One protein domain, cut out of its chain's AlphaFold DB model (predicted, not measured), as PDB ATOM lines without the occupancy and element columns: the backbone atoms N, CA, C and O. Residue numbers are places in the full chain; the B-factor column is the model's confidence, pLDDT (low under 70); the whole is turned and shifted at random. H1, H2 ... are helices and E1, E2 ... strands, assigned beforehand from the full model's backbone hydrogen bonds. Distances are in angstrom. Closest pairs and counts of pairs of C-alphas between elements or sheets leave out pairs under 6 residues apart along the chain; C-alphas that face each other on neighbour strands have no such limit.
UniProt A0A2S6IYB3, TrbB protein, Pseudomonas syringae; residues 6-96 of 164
ATOM      1  N   ARG A   6      25.557  19.775 -26.463       85.31
ATOM      2  CA  ARG A   6      25.372  18.327 -26.547       85.31
ATOM      3  C   ARG A   6      26.585  17.685 -27.195       85.31
ATOM      4  O   ARG A   6      26.905  17.968 -28.340       85.31
ATOM      5  N   ILE A   7      27.188  16.757 -26.465       86.81
ATOM      6  CA  ILE A   7      28.193  15.834 -26.983       86.81
ATOM      7  C   ILE A   7      27.592  14.440 -26.835       86.81
ATOM      8  O   ILE A   7      27.339  13.979 -25.720       86.81
ATOM      9  N   ARG A   8      27.263  13.800 -27.956       86.38
ATOM     10  CA  ARG A   8      26.619  12.482 -27.981       86.38
ATOM     11  C   ARG A   8      27.393  11.535 -28.870       86.38
ATOM     12  O   ARG A   8      27.751  11.874 -29.987       86.38
ATOM     13  N   GLN A   9      27.603  10.331 -28.369       84.75
ATOM     14  CA  GLN A   9      28.239   9.262 -29.116       84.75
ATOM     15  C   GLN A   9      27.166   8.400 -29.788       84.75
ATOM     16  O   GLN A   9      26.232   7.960 -29.113       84.75
ATOM     17  N   TYR A  10      27.342   8.115 -31.075       82.81
ATOM     18  CA  TYR A  10      26.535   7.166 -31.831       82.81
ATOM     19  C   TYR A  10      27.461   6.172 -32.519       82.81
ATOM     20  O   TYR A  10      28.134   6.525 -33.474       82.81
ATOM     21  N   ASP A  11      27.498   4.934 -32.024       81.56
ATOM     22  CA  ASP A  11      28.327   3.862 -32.585       81.56
ATOM     23  C   ASP A  11      29.798   4.292 -32.795       81.56
ATOM     24  O   ASP A  11      30.546   4.412 -31.814       81.56
ATOM     25  N   SER A  12      30.175   4.576 -34.046       83.12
ATOM     26  CA  SER A  12      31.499   4.998 -34.509       83.12
ATOM     27  C   SER A  12      31.644   6.506 -34.778       83.12
ATOM     28  O   SER A  12      32.670   6.933 -35.306       83.12
ATOM     29  N   SER A  13      30.670   7.334 -34.394       86.88
ATOM     30  CA  SER A  13      30.728   8.793 -34.523       86.88
ATOM     31  C   SER A  13      30.456   9.529 -33.205       86.88
ATOM     32  O   SER A  13      29.747   9.056 -32.308       86.88
ATOM     33  N   LEU A  14      31.026  10.726 -33.080       89.38
ATOM     34  CA  LEU A  14      30.777  11.671 -31.998       89.38
ATOM     35  C   LEU A  14      30.100  12.913 -32.571       89.38
ATOM     36  O   LEU A  14      30.684  13.645 -33.362       89.38
ATOM     37  N   HIS A  15      28.861  13.153 -32.168       90.38
ATOM     38  CA  HIS A  15      28.105  14.338 -32.544       90.38
ATOM     39  C   HIS A  15      28.318  15.411 -31.488       90.38
ATOM     40  O   HIS A  15      27.920  15.253 -30.329       90.38
ATOM     41  N   VAL A  16      28.937  16.502 -31.909       90.38
ATOM     42  CA  VAL A  16      29.290  17.637 -31.071       90.38
ATOM     43  C   VAL A  16      28.457  18.832 -31.505       90.38
ATOM     44  O   VAL A  16      28.388  19.152 -32.688       90.38
ATOM     45  N   HIS A  17      27.801  19.478 -30.550       90.50
ATOM     46  CA  HIS A  17      26.997  20.667 -30.783       90.50
ATOM     47  C   HIS A  17      27.121  21.622 -29.600       90.50
ATOM     48  O   HIS A  17      26.671  21.311 -28.497       90.50
ATOM     49  N   PHE A  18      27.675  22.806 -29.835       87.81
ATOM     50  CA  PHE A  18      27.818  23.855 -28.826       87.81
ATOM     51  C   PHE A  18      26.755  24.940 -29.022       87.81
ATOM     52  O   PHE A  18      27.053  26.094 -29.307       87.81
ATOM     53  N   GLY A  19      25.478  24.574 -28.887       82.31
ATOM     54  CA  GLY A  19      24.362  25.469 -29.216       82.31
ATOM     55  C   GLY A  19      24.197  26.691 -28.304       82.31
ATOM     56  O   GLY A  19      23.442  27.601 -28.639       82.31
ATOM     57  N   SER A  20      24.844  26.713 -27.135       81.50
ATOM     58  CA  SER A  20      24.786  27.848 -26.199       81.50
ATOM     59  C   SER A  20      26.125  28.508 -25.908       81.50
ATOM     60  O   SER A  20      26.128  29.632 -25.406       81.50
ATOM     61  N   THR A  21      27.230  27.819 -26.171       82.75
ATOM     62  CA  THR A  21      28.585  28.309 -25.892       82.75
ATOM     63  C   THR A  21      29.400  28.568 -27.154       82.75
ATOM     64  O   THR A  21      30.302  29.398 -27.101       82.75
ATOM     65  N   GLY A  22      29.065  27.916 -28.269       82.38
ATOM     66  CA  GLY A  22      29.694  28.135 -29.566       82.38
ATOM     67  C   GLY A  22      29.089  29.322 -30.307       82.38
ATOM     68  O   GLY A  22      27.880  29.572 -30.239       82.38
ATOM     69  N   GLU A  23      29.939  30.032 -31.039       86.31
ATOM     70  CA  GLU A  23      29.556  31.160 -31.888       86.31
ATOM     71  C   GLU A  23      28.934  30.675 -33.203       86.31
ATOM     72  O   GLU A  23      27.903  31.200 -33.627       86.31
ATOM     73  N   ARG A  24      29.485  29.621 -33.827       84.50
ATOM     74  CA  ARG A  24      28.936  29.067 -35.080       84.50
ATOM     75  C   ARG A  24      27.690  28.227 -34.829       84.50
ATOM     76  O   ARG A  24      26.878  28.072 -35.739       84.50
ATOM     77  N   ARG A  25      27.537  27.690 -33.609       83.94
ATOM     78  CA  ARG A  25      26.434  26.797 -33.201       83.94
ATOM     79  C   ARG A  25      26.275  25.631 -34.177       83.94
ATOM     80  O   ARG A  25      25.162  25.221 -34.508       83.94
ATOM     81  N   ALA A  26      27.404  25.125 -34.666       77.69
ATOM     82  CA  ALA A  26      27.423  24.068 -35.659       77.69
ATOM     83  C   ALA A  26      27.246  22.701 -34.988       77.69
ATOM     84  O   ALA A  26      27.666  22.478 -33.848       77.69
ATOM     85  N   VAL A  27      26.610  21.776 -35.708       85.25
ATOM     86  CA  VAL A  27      26.609  20.357 -35.347       85.25
ATOM     87  C   VAL A  27      27.678  19.678 -36.185       85.25
ATOM     88  O   VAL A  27      27.535  19.576 -37.402       85.25
ATOM     89  N   THR A  28      28.721  19.187 -35.531       86.81
ATOM     90  CA  THR A  28      29.827  18.500 -36.196       86.81
ATOM     91  C   THR A  28      29.812  17.031 -35.805       86.81
ATOM     92  O   THR A  28      29.826  16.689 -34.621       86.81
ATOM     93  N   ALA A  29      29.757  16.153 -36.804       88.38
ATOM     94  CA  ALA A  29      29.891  14.715 -36.621       88.38
ATOM     95  C   ALA A  29      31.346  14.311 -36.877       88.38
ATOM     96  O   ALA A  29      31.861  14.483 -37.979       88.38
ATOM     97  N   LEU A  30      32.003  13.787 -35.848       88.19
ATOM     98  CA  LEU A  30      33.402  13.373 -35.881       88.19
ATOM     99  C   LEU A  30      33.480  11.849 -35.955       88.19
ATOM    100  O   LEU A  30      32.860  11.162 -35.144       88.19
ATOM    101  N   SER A  31      34.238  11.313 -36.911       86.44
ATOM    102  CA  SER A  31      34.518   9.873 -36.981       86.44
ATOM    103  C   SER A  31      35.432   9.459 -35.826       86.44
ATOM    104  O   SER A  31      36.449  10.101 -35.575       86.44
ATOM    105  N   LEU A  32      35.075   8.375 -35.138       83.75
ATOM    106  CA  LEU A  32      35.861   7.736 -34.076       83.75
ATOM    107  C   LEU A  32      36.544   6.441 -34.552       83.75
ATOM    108  O   LEU A  32      37.124   5.703 -33.747       83.75
ATOM    109  N   ASN A  33      36.401   6.104 -35.836       79.19
ATOM    110  CA  ASN A  33      37.049   4.928 -36.420       79.19
ATOM    111  C   ASN A  33      38.559   5.108 -36.526       79.19
ATOM    112  O   ASN A  33      39.303   4.145 -36.348       79.19
ATOM    113  N   ASP A  34      38.973   6.349 -36.716       76.88
ATOM    114  CA  ASP A  34      40.356   6.762 -36.832       76.88
ATOM    115  C   ASP A  34      40.796   7.508 -35.561       76.88
ATOM    116  O   ASP A  34      39.980   7.817 -34.684       76.88
ATOM    117  N   SER A  35      42.088   7.816 -35.433       80.25
ATOM    118  CA  SER A  35      42.582   8.574 -34.281       80.25
ATOM    119  C   SER A  35      42.145  10.039 -34.375       80.25
ATOM    120  O   SER A  35      42.822  10.865 -34.993       80.25
ATOM    121  N   LEU A  36      41.005  10.341 -33.758       86.75
ATOM    122  CA  LEU A  36      40.511  11.696 -33.559       86.75
ATOM    123  C   LEU A  36      41.389  12.412 -32.531       86.75
ATOM    124  O   LEU A  36      41.510  11.969 -31.388       86.75
ATOM    125  N   GLN A  37      41.966  13.535 -32.936       88.31
ATOM    126  CA  GLN A  37      42.685  14.443 -32.057       88.31
ATOM    127  C   GLN A  37      41.901  15.742 -31.943       88.31
ATOM    128  O   GLN A  37      41.261  16.198 -32.890       88.31
ATOM    129  N   VAL A  38      41.932  16.331 -30.756       90.50
ATOM    130  CA  VAL A  38      41.270  17.598 -30.461       90.50
ATOM    131  C   VAL A  38      42.318  18.492 -29.829       90.50
ATOM    132  O   VAL A  38      43.068  18.042 -28.961       90.50
ATOM    133  N   ARG A  39      42.374  19.749 -30.257       90.38
ATOM    134  CA  ARG A  39      43.309  20.749 -29.748       90.38
ATOM    135  C   ARG A  39      42.557  22.042 -29.491       90.38
ATOM    136  O   ARG A  39      41.695  22.431 -30.272       90.38
ATOM    137  N   GLN A  40      42.885  22.706 -28.395       92.19
ATOM    138  CA  GLN A  40      42.444  24.072 -28.152       92.19
ATOM    139  C   GLN A  40      43.523  25.036 -28.650       92.19
ATOM    140  O   GLN A  40      44.694  24.868 -28.316       92.19
ATOM    141  N   ASP A  41      43.114  26.038 -29.420       92.94
ATOM    142  CA  ASP A  41      43.949  27.152 -29.866       92.94
ATOM    143  C   ASP A  41      43.277  28.471 -29.458       92.94
ATOM    144  O   ASP A  41      42.382  28.992 -30.132       92.94
ATOM    145  N   GLY A  42      43.620  28.953 -28.260       92.81
ATOM    146  CA  GLY A  42      42.973  30.096 -27.619       92.81
ATOM    147  C   GLY A  42      41.454  29.916 -27.510       92.81
ATOM    148  O   GLY A  42      40.954  29.085 -26.747       92.81
ATOM    149  N   LYS A  43      40.704  30.706 -28.288       93.31
ATOM    150  CA  LYS A  43      39.229  30.674 -28.348       93.31
ATOM    151  C   LYS A  43      38.661  29.636 -29.316       93.31
ATOM    152  O   LYS A  43      37.442  29.492 -29.407       93.31
ATOM    153  N   ARG A  44      39.513  28.957 -30.077       92.06
ATOM    154  CA  ARG A  44      39.114  28.006 -31.109       92.06
ATOM    155  C   ARG A  44      39.337  26.595 -30.615       92.06
ATOM    156  O   ARG A  44      40.321  26.289 -29.947       92.06
ATOM    157  N   LEU A  45      38.411  25.729 -30.980       91.75
ATOM    158  CA  LEU A  45      38.541  24.303 -30.787       91.75
ATOM    159  C   LEU A  45      38.758  23.682 -32.156       91.75
ATOM    160  O   LEU A  45      37.945  23.854 -33.062       91.75
ATOM    161  N   LEU A  46      39.881  23.002 -32.308       92.25
ATOM    162  CA  LEU A  46      40.316  22.357 -33.532       92.25
ATOM    163  C   LEU A  46      40.198  20.848 -33.361       92.25
ATOM    164  O   LEU A  46      40.347  20.308 -32.261       92.25
ATOM    165  N   TRP A  47      39.933  20.163 -34.460       91.06
ATOM    166  CA  TRP A  47      39.942  18.714 -34.517       91.06
ATOM    167  C   TRP A  47      40.706  18.248 -35.747       91.06
ATOM    168  O   TRP A  47      40.695  18.907 -36.784       91.06
ATOM    169  N   SER A  48      41.361  17.105 -35.634       88.69
ATOM    170  CA  SER A  48      42.036  16.457 -36.750       88.69
ATOM    171  C   SER A  48      41.826  14.956 -36.682       88.69
ATOM    172  O   SER A  48      41.531  14.377 -35.631       88.69
ATOM    173  N   ASN A  49      41.939  14.319 -37.836       85.88
ATOM    174  CA  ASN A  49      41.844  12.881 -37.962       85.88
ATOM    175  C   ASN A  49      43.065  12.381 -38.746       85.88
ATOM    176  O   ASN A  49      43.383  12.923 -39.799       85.88
ATOM    177  N   SER A  50      43.715  11.319 -38.263       76.75
ATOM    178  CA  SER A  50      44.825  10.655 -38.963       76.75
ATOM    179  C   SER A  50      44.470  10.197 -40.385       76.75
ATOM    180  O   SER A  50      45.317  10.246 -41.271       76.75
ATOM    181  N   ALA A  51      43.200   9.871 -40.660       74.31
ATOM    182  CA  ALA A  51      42.745   9.549 -42.015       74.31
ATOM    183  C   ALA A  51      42.806  10.736 -42.997       74.31
ATOM    184  O   ALA A  51      42.815  10.518 -44.206       74.31
ATOM    185  N   GLN A  52      42.840  11.979 -42.504       71.00
ATOM    186  CA  GLN A  52      42.935  13.172 -43.351       71.00
ATOM    187  C   GLN A  52      44.384  13.535 -43.717       71.00
ATOM    188  O   GLN A  52      44.561  14.363 -44.599       71.00
ATOM    189  N   GLY A  53      45.402  12.889 -43.130       63.03
ATOM    190  CA  GLY A  53      46.825  13.174 -43.373       63.03
ATOM    191  C   GLY A  53      47.450  14.145 -42.359       63.03
ATOM    192  O   GLY A  53      46.747  14.815 -41.600       63.03
ATOM    193  N   GLU A  54      48.787  14.205 -42.316       61.06
ATOM    194  CA  GLU A  54      49.519  15.140 -41.446       61.06
ATOM    195  C   GLU A  54      49.158  16.596 -41.805       61.06
ATOM    196  O   GLU A  54      49.261  16.994 -42.961       61.06
ATOM    197  N   ASN A  55      48.768  17.391 -40.799       63.53
ATOM    198  CA  ASN A  55      48.405  18.823 -40.855       63.53
ATOM    199  C   ASN A  55      46.977  19.221 -41.261       63.53
ATOM    200  O   ASN A  55      46.705  20.416 -41.385       63.53
ATOM    201  N   HIS A  56      46.023  18.296 -41.374       74.56
ATOM    202  CA  HIS A  56      44.620  18.697 -41.526       74.56
ATOM    203  C   HIS A  56      43.952  18.980 -40.173       74.56
ATOM    204  O   HIS A  56      43.225  18.156 -39.620       74.56
ATOM    205  N   GLU A  57      44.206  20.176 -39.637       85.56
ATOM    206  CA  GLU A  57      43.447  20.738 -38.518       85.56
ATOM    207  C   GLU A  57      42.195  21.456 -39.042       85.56
ATOM    208  O   GLU A  57      42.259  22.437 -39.784       85.56
ATOM    209  N   CYS A  58      41.026  20.954 -38.655       87.19
ATOM    210  CA  CYS A  58      39.735  21.538 -38.979       87.19
ATOM    211  C   CYS A  58      39.187  22.313 -37.778       87.19
ATOM    212  O   CYS A  58      39.229  21.845 -36.640       87.19
ATOM    213  N   LEU A  59      38.594  23.482 -38.025       89.50
ATOM    214  CA  LEU A  59      37.894  24.228 -36.980       89.50
ATOM    215  C   LEU A  59      36.613  23.491 -36.571       89.50
ATOM    216  O   LEU A  59      35.693  23.345 -37.379       89.50
ATOM    217  N   LEU A  60      36.545  23.065 -35.309       89.81
ATOM    218  CA  LEU A  60      35.352  22.469 -34.714       89.81
ATOM    219  C   LEU A  60      34.332  23.551 -34.371       89.81
ATOM    220  O   LEU A  60      33.189  23.485 -34.812       89.81
ATOM    221  N   GLU A  61      34.758  24.533 -33.578       91.56
ATOM    222  CA  GLU A  61      33.919  25.615 -33.069       91.56
ATOM    223  C   GLU A  61      34.794  26.779 -32.580       91.56
ATOM    224  O   GLU A  61      35.943  26.581 -32.178       91.56
ATOM    225  N   GLU A  62      34.243  27.987 -32.608       91.44
ATOM    226  CA  GLU A  62      34.848  29.177 -32.008       91.44
ATOM    227  C   GLU A  62      33.971  29.664 -30.850       91.44
ATOM    228  O   GLU A  62      32.744  29.603 -30.917       91.44
ATOM    229  N   PHE A  63      34.599  30.113 -29.767       90.94
ATOM    230  CA  PHE A  63      33.917  30.494 -28.534       90.94
ATOM    231  C   PHE A  63      34.133  31.977 -28.230       90.94
ATOM    232  O   PHE A  63      35.205  32.528 -28.476       90.94
ATOM    233  N   GLY A  64      33.151  32.623 -27.596       87.31
ATOM    234  CA  GLY A  64      33.274  34.031 -27.198       87.31
ATOM    235  C   GLY A  64      34.449  34.310 -26.240       87.31
ATOM    236  O   GLY A  64      35.024  35.406 -26.243       87.31
ATOM    237  N   SER A  65      34.870  33.310 -25.456       90.69
ATOM    238  CA  SER A  65      36.011  33.404 -24.540       90.69
ATOM    239  C   SER A  65      36.844  32.124 -24.489       90.69
ATOM    240  O   SER A  65      36.356  31.022 -24.732       90.69
ATOM    241  N   GLU A  66      38.112  32.276 -24.110       90.88
ATOM    242  CA  GLU A  66      39.050  31.162 -23.938       90.88
ATOM    243  C   GLU A  66      38.633  30.231 -22.792       90.88
ATOM    244  O   GLU A  66      38.750  29.015 -22.905       90.88
ATOM    245  N   ALA A  67      38.028  30.773 -21.731       88.75
ATOM    246  CA  ALA A  67      37.461  29.964 -20.655       88.75
ATOM    247  C   ALA A  67      36.330  29.044 -21.154       88.75
ATOM    248  O   ALA A  67      36.193  27.913 -20.689       88.75
ATOM    249  N   LEU A  68      35.504  29.501 -22.104       88.88
ATOM    250  CA  LEU A  68      34.473  28.655 -22.711       88.88
ATOM    251  C   LEU A  68      35.085  27.582 -23.615       88.88
ATOM    252  O   LEU A  68      34.657  26.431 -23.535       88.88
ATOM    253  N   ALA A  69      36.102  27.938 -24.403       89.31
ATOM    254  CA  ALA A  69      36.847  26.983 -25.219       89.31
ATOM    255  C   ALA A  69      37.510  25.891 -24.359       89.31
ATOM    256  O   ALA A  69      37.381  24.712 -24.678       89.31
ATOM    257  N   GLY A  70      38.109  26.259 -23.220       89.50
ATOM    258  CA  GLY A  70      38.695  25.312 -22.265       89.50
ATOM    259  C   GLY A  70      37.665  24.354 -21.670       89.50
ATOM    260  O   GLY A  70      37.834  23.140 -21.731       89.50
ATOM    261  N   ASN A  71      36.526  24.875 -21.205       90.00
ATOM    262  CA  ASN A  71      35.430  24.036 -20.706       90.00
ATOM    263  C   ASN A  71      34.893  23.066 -21.778       90.00
ATOM    264  O   ASN A  71      34.516  21.931 -21.475       90.00
ATOM    265  N   ALA A  72      34.808  23.516 -23.032       87.56
ATOM    266  CA  ALA A  72      34.385  22.685 -24.154       87.56
ATOM    267  C   ALA A  72      35.425  21.608 -24.494       87.56
ATOM    268  O   ALA A  72      35.058  20.467 -24.787       87.56
ATOM    269  N   PHE A  73      36.711  21.952 -24.413       91.25
ATOM    270  CA  PHE A  73      37.820  21.031 -24.619       91.25
ATOM    271  C   PHE A  73      37.865  19.935 -23.549       91.25
ATOM    272  O   PHE A  73      37.908  18.756 -23.896       91.25
ATOM    273  N   GLU A  74      37.749  20.284 -22.267       90.56
ATOM    274  CA  GLU A  74      37.674  19.306 -21.172       90.56
ATOM    275  C   GLU A  74      36.475  18.363 -21.331       90.56
ATOM    276  O   GLU A  74      36.591  17.144 -21.179       90.56
ATOM    277  N   ALA A  75      35.311  18.901 -21.708       88.19
ATOM    278  CA  ALA A  75      34.126  18.092 -21.972       88.19
ATOM    279  C   ALA A  75      34.326  17.114 -23.143       88.19
ATOM    280  O   ALA A  75      33.864  15.969 -23.085       88.19
ATOM    281  N   MET A  76      35.026  17.548 -24.194       88.31
ATOM    282  CA  MET A  76      35.409  16.703 -25.326       88.31
ATOM    283  C   MET A  76      36.375  15.598 -24.900       88.31
ATOM    284  O   MET A  76      36.134  14.438 -25.228       88.31
ATOM    285  N   GLN A  77      37.414  15.919 -24.123       89.69
ATOM    286  CA  GLN A  77      38.344  14.918 -23.592       89.69
ATOM    287  C   GLN A  77      37.613  13.859 -22.765       89.69
ATOM    288  O   GLN A  77      37.752  12.665 -23.021       89.69
ATOM    289  N   HIS A  78      36.739  14.282 -21.848       87.88
ATOM    290  CA  HIS A  78      35.930  13.358 -21.054       87.88
ATOM    291  C   HIS A  78      35.038  12.450 -21.915       87.88
ATOM    292  O   HIS A  78      34.860  11.267 -21.599       87.88
ATOM    293  N   ALA A  79      34.471  12.975 -23.004       85.69
ATOM    294  CA  ALA A  79      33.670  12.184 -23.932       85.69
ATOM    295  C   ALA A  79      34.520  11.149 -24.693       85.69
ATOM    296  O   ALA A  79      34.098   9.994 -24.822       85.69
ATOM    297  N   LEU A  80      35.720  11.530 -25.139       85.94
ATOM    298  CA  LEU A  80      36.662  10.643 -25.831       85.94
ATOM    299  C   LEU A  80      37.216   9.552 -24.913       85.94
ATOM    300  O   LEU A  80      37.234   8.380 -25.292       85.94
ATOM    301  N   ASP A  81      37.569   9.890 -23.678       85.69
ATOM    302  CA  ASP A  81      38.016   8.916 -22.681       85.69
ATOM    303  C   ASP A  81      36.934   7.882 -22.384       85.69
ATOM    304  O   ASP A  81      37.186   6.673 -22.332       85.69
ATOM    305  N   ARG A  82      35.689   8.344 -22.225       83.06
ATOM    306  CA  ARG A  82      34.542   7.458 -22.025       83.06
ATOM    307  C   ARG A  82      34.352   6.518 -23.215       83.06
ATOM    308  O   ARG A  82      34.031   5.344 -23.005       83.06
ATOM    309  N   PHE A  83      34.550   7.010 -24.438       77.31
ATOM    310  CA  PHE A  83      34.495   6.196 -25.650       77.31
ATOM    311  C   PHE A  83      35.600   5.138 -25.680       77.31
ATOM    312  O   PHE A  83      35.302   3.951 -25.832       77.31
ATOM    313  N   SER A  84      36.853   5.548 -25.472       77.44
ATOM    314  CA  SER A  84      38.015   4.656 -25.462       77.44
ATOM    315  C   SER A  84      37.826   3.514 -24.458       77.44
ATOM    316  O   SER A  84      37.912   2.334 -24.814       77.44
ATOM    317  N   ARG A  85      37.414   3.840 -23.225       75.62
ATOM    318  CA  ARG A  85      37.120   2.841 -22.186       75.62
ATOM    319  C   ARG A  85      36.011   1.880 -22.607       75.62
ATOM    320  O   ARG A  85      36.168   0.667 -22.466       75.62
ATOM    321  N   ARG A  86      34.900   2.388 -23.156       73.06
ATOM    322  CA  ARG A  86      33.800   1.542 -23.652       73.06
ATOM    323  C   ARG A  86      34.269   0.605 -24.758       73.06
ATOM    324  O   ARG A  86      33.944  -0.577 -24.701       73.06
ATOM    325  N   ARG A  87      35.051   1.091 -25.722       71.56
ATOM    326  CA  ARG A  87      35.567   0.279 -26.833       71.56
ATOM    327  C   ARG A  87      36.426  -0.883 -26.332       71.56
ATOM    328  O   ARG A  87      36.233  -2.008 -26.789       71.56
ATOM    329  N   VAL A  88      37.301  -0.639 -25.355       70.31
ATOM    330  CA  VAL A  88      38.127  -1.685 -24.720       70.31
ATOM    331  C   VAL A  88      37.275  -2.701 -23.953       70.31
ATOM    332  O   VAL A  88      37.543  -3.901 -23.997       70.31
ATOM    333  N   ILE A  89      36.225  -2.258 -23.260       68.94
ATOM    334  CA  ILE A  89      35.327  -3.171 -22.538       68.94
ATOM    335  C   ILE A  89      34.535  -4.032 -23.529       68.94
ATOM    336  O   ILE A  89      34.512  -5.253 -23.394       68.94
ATOM    337  N   PHE A  90      33.934  -3.429 -24.558       70.56
ATOM    338  CA  PHE A  90      33.167  -4.164 -25.566       70.56
ATOM    339  C   PHE A  90      34.026  -5.165 -26.343       70.56
ATOM    340  O   PHE A  90      33.548  -6.260 -26.638       70.56
ATOM    341  N   SER A  91      35.284  -4.837 -26.655       63.50
ATOM    342  CA  SER A  91      36.185  -5.779 -27.327       63.50
ATOM    343  C   SER A  91      36.524  -6.977 -26.436       63.50
ATOM    344  O   SER A  91      36.460  -8.117 -26.898       63.50
ATOM    345  N   ARG A  92      36.783  -6.749 -25.142       65.31
ATOM    346  CA  ARG A  92      37.011  -7.820 -24.156       65.31
ATOM    347  C   ARG A  92      35.779  -8.702 -23.964       65.31
ATOM    348  O   ARG A  92      35.909  -9.921 -23.970       65.31
ATOM    349  N   VAL A  93      34.589  -8.110 -23.863       70.75
ATOM    350  CA  VAL A  93      33.325  -8.855 -23.723       70.75
ATOM    351  C   VAL A  93      33.039  -9.689 -24.971       70.75
ATOM    352  O   VAL A  93      32.730 -10.870 -24.846       70.75
ATOM    353  N   LYS A  94      33.205  -9.133 -26.180       68.62
ATOM    354  CA  LYS A  94      33.058  -9.904 -27.427       68.62
ATOM    355  C   LYS A  94      34.028 -11.089 -27.477       68.62
ATOM    356  O   LYS A  94      33.623 -12.181 -27.868       68.62
ATOM    357  N   GLY A  95      35.277 -10.892 -27.047       65.00
ATOM    358  CA  GLY A  95      36.265 -11.968 -26.936       65.00
ATOM    359  C   GLY A  95      35.847 -13.056 -25.943       65.00
ATOM    360  O   GLY A  95      35.860 -14.234 -26.291       65.00
ATOM    361  N   ALA A  96      35.408 -12.666 -24.745       69.94
ATOM    362  CA  ALA A  96      34.960 -13.590 -23.704       69.94
ATOM    363  C   ALA A  96      33.700 -14.375 -24.104       69.94
ATOM    364  O   ALA A  96      33.595 -15.567 -23.828       69.94
TER     365      ALA A  96
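What this domain is: This is residues 6 to 96 of the 164 residues of the protein "TrbB protein" of Pseudomonas syringae (UniProt A0A2S6IYB3). Two small three-stranded sheets, E1 E2 E3 and E4 E5 E6, stand partly face to face as a small sandwich, closer at E3 and E6 and open between E1 and E4. The long helix H1 runs along that open side, covering both sheets, and its last residues, 88 to 96, stick out as an arm that makes much of the length. The printed part has 91 residues, with six named strands followed by one named helix; each sheet is antiparallel, in the orders E1 - E2 - E3 and E4 - E5 - E6, and the class is mixed, helices and strands. It is compact, with a radius of gyration of the C-alphas of 13.9 A, and spans 48 by 28 by 18 A.

How they stand to each other: E4, residues 36 to 41, E5, residues 44 to 49, and E6, residues 57 to 62, form a strongly twisted meander, each strand the antiparallel neighbour of the one before. In the hairpin E4 and E5, N 39 and O 46 are 2.9 A apart, within hydrogen-bond range; in the hairpin E5 and E6, N 58 and O 47 are 2.8 A apart. E1, residues 6 to 10, E2, residues 13 to 18, and E3, residues 27 to 31, form a second meander, with N 8 and O 15 at 2.9 A and N 14 and O 30 at 2.8 A. The facing parts of the two sheets are 10.3 A centre to centre, with best planes 16 degrees apart; the closest C-alphas of E3 and E6, those of Thr 28 and Leu 60, are 7.0 A apart. E1 and E4 are apart. H1, residues 66 to 96, is on both sheets, forming two layers with each, a helix on one face of a sheet. Its height over the sheet E4 E5 E6 is 10.7 A, and it runs along the strands, at 11 degrees to E4 on the local plane; the closest C-alphas of E4 and H1, those of Gln 40 and Phe 73, are 6.6 A apart. Its height over the sheet E1 E2 E3 is 9.5 A, at 20 degrees to E1 on the local plane; the closest C-alphas of E1 and H1, those of Ile 7 and Ala 79, are 7.3 A apart. In H1 every O i to N i+4 pair is within hydrogen-bond range.

Where its parts are: E1 begins at C-alpha 6, (25.372, 18.327, -26.547). E2, E4 and E5 measure 16.4, 16.3 and 16.8 A from first to last C-alpha. H1 measures 44.9 A, from C-alpha 66 at (39.050, 31.162, -23.938) to C-alpha 96 at (34.960, -13.590, -23.704).

The domain as a whole: The two C-alphas farthest apart, those of Gly 64 and Ala 96, are 47.8 A apart. The printed part has no cut, and no link is long. Mean pLDDT of the printed part is 83.4; residues 53 to 55, 89, 91 to 92 and 94 to 96 are under 70.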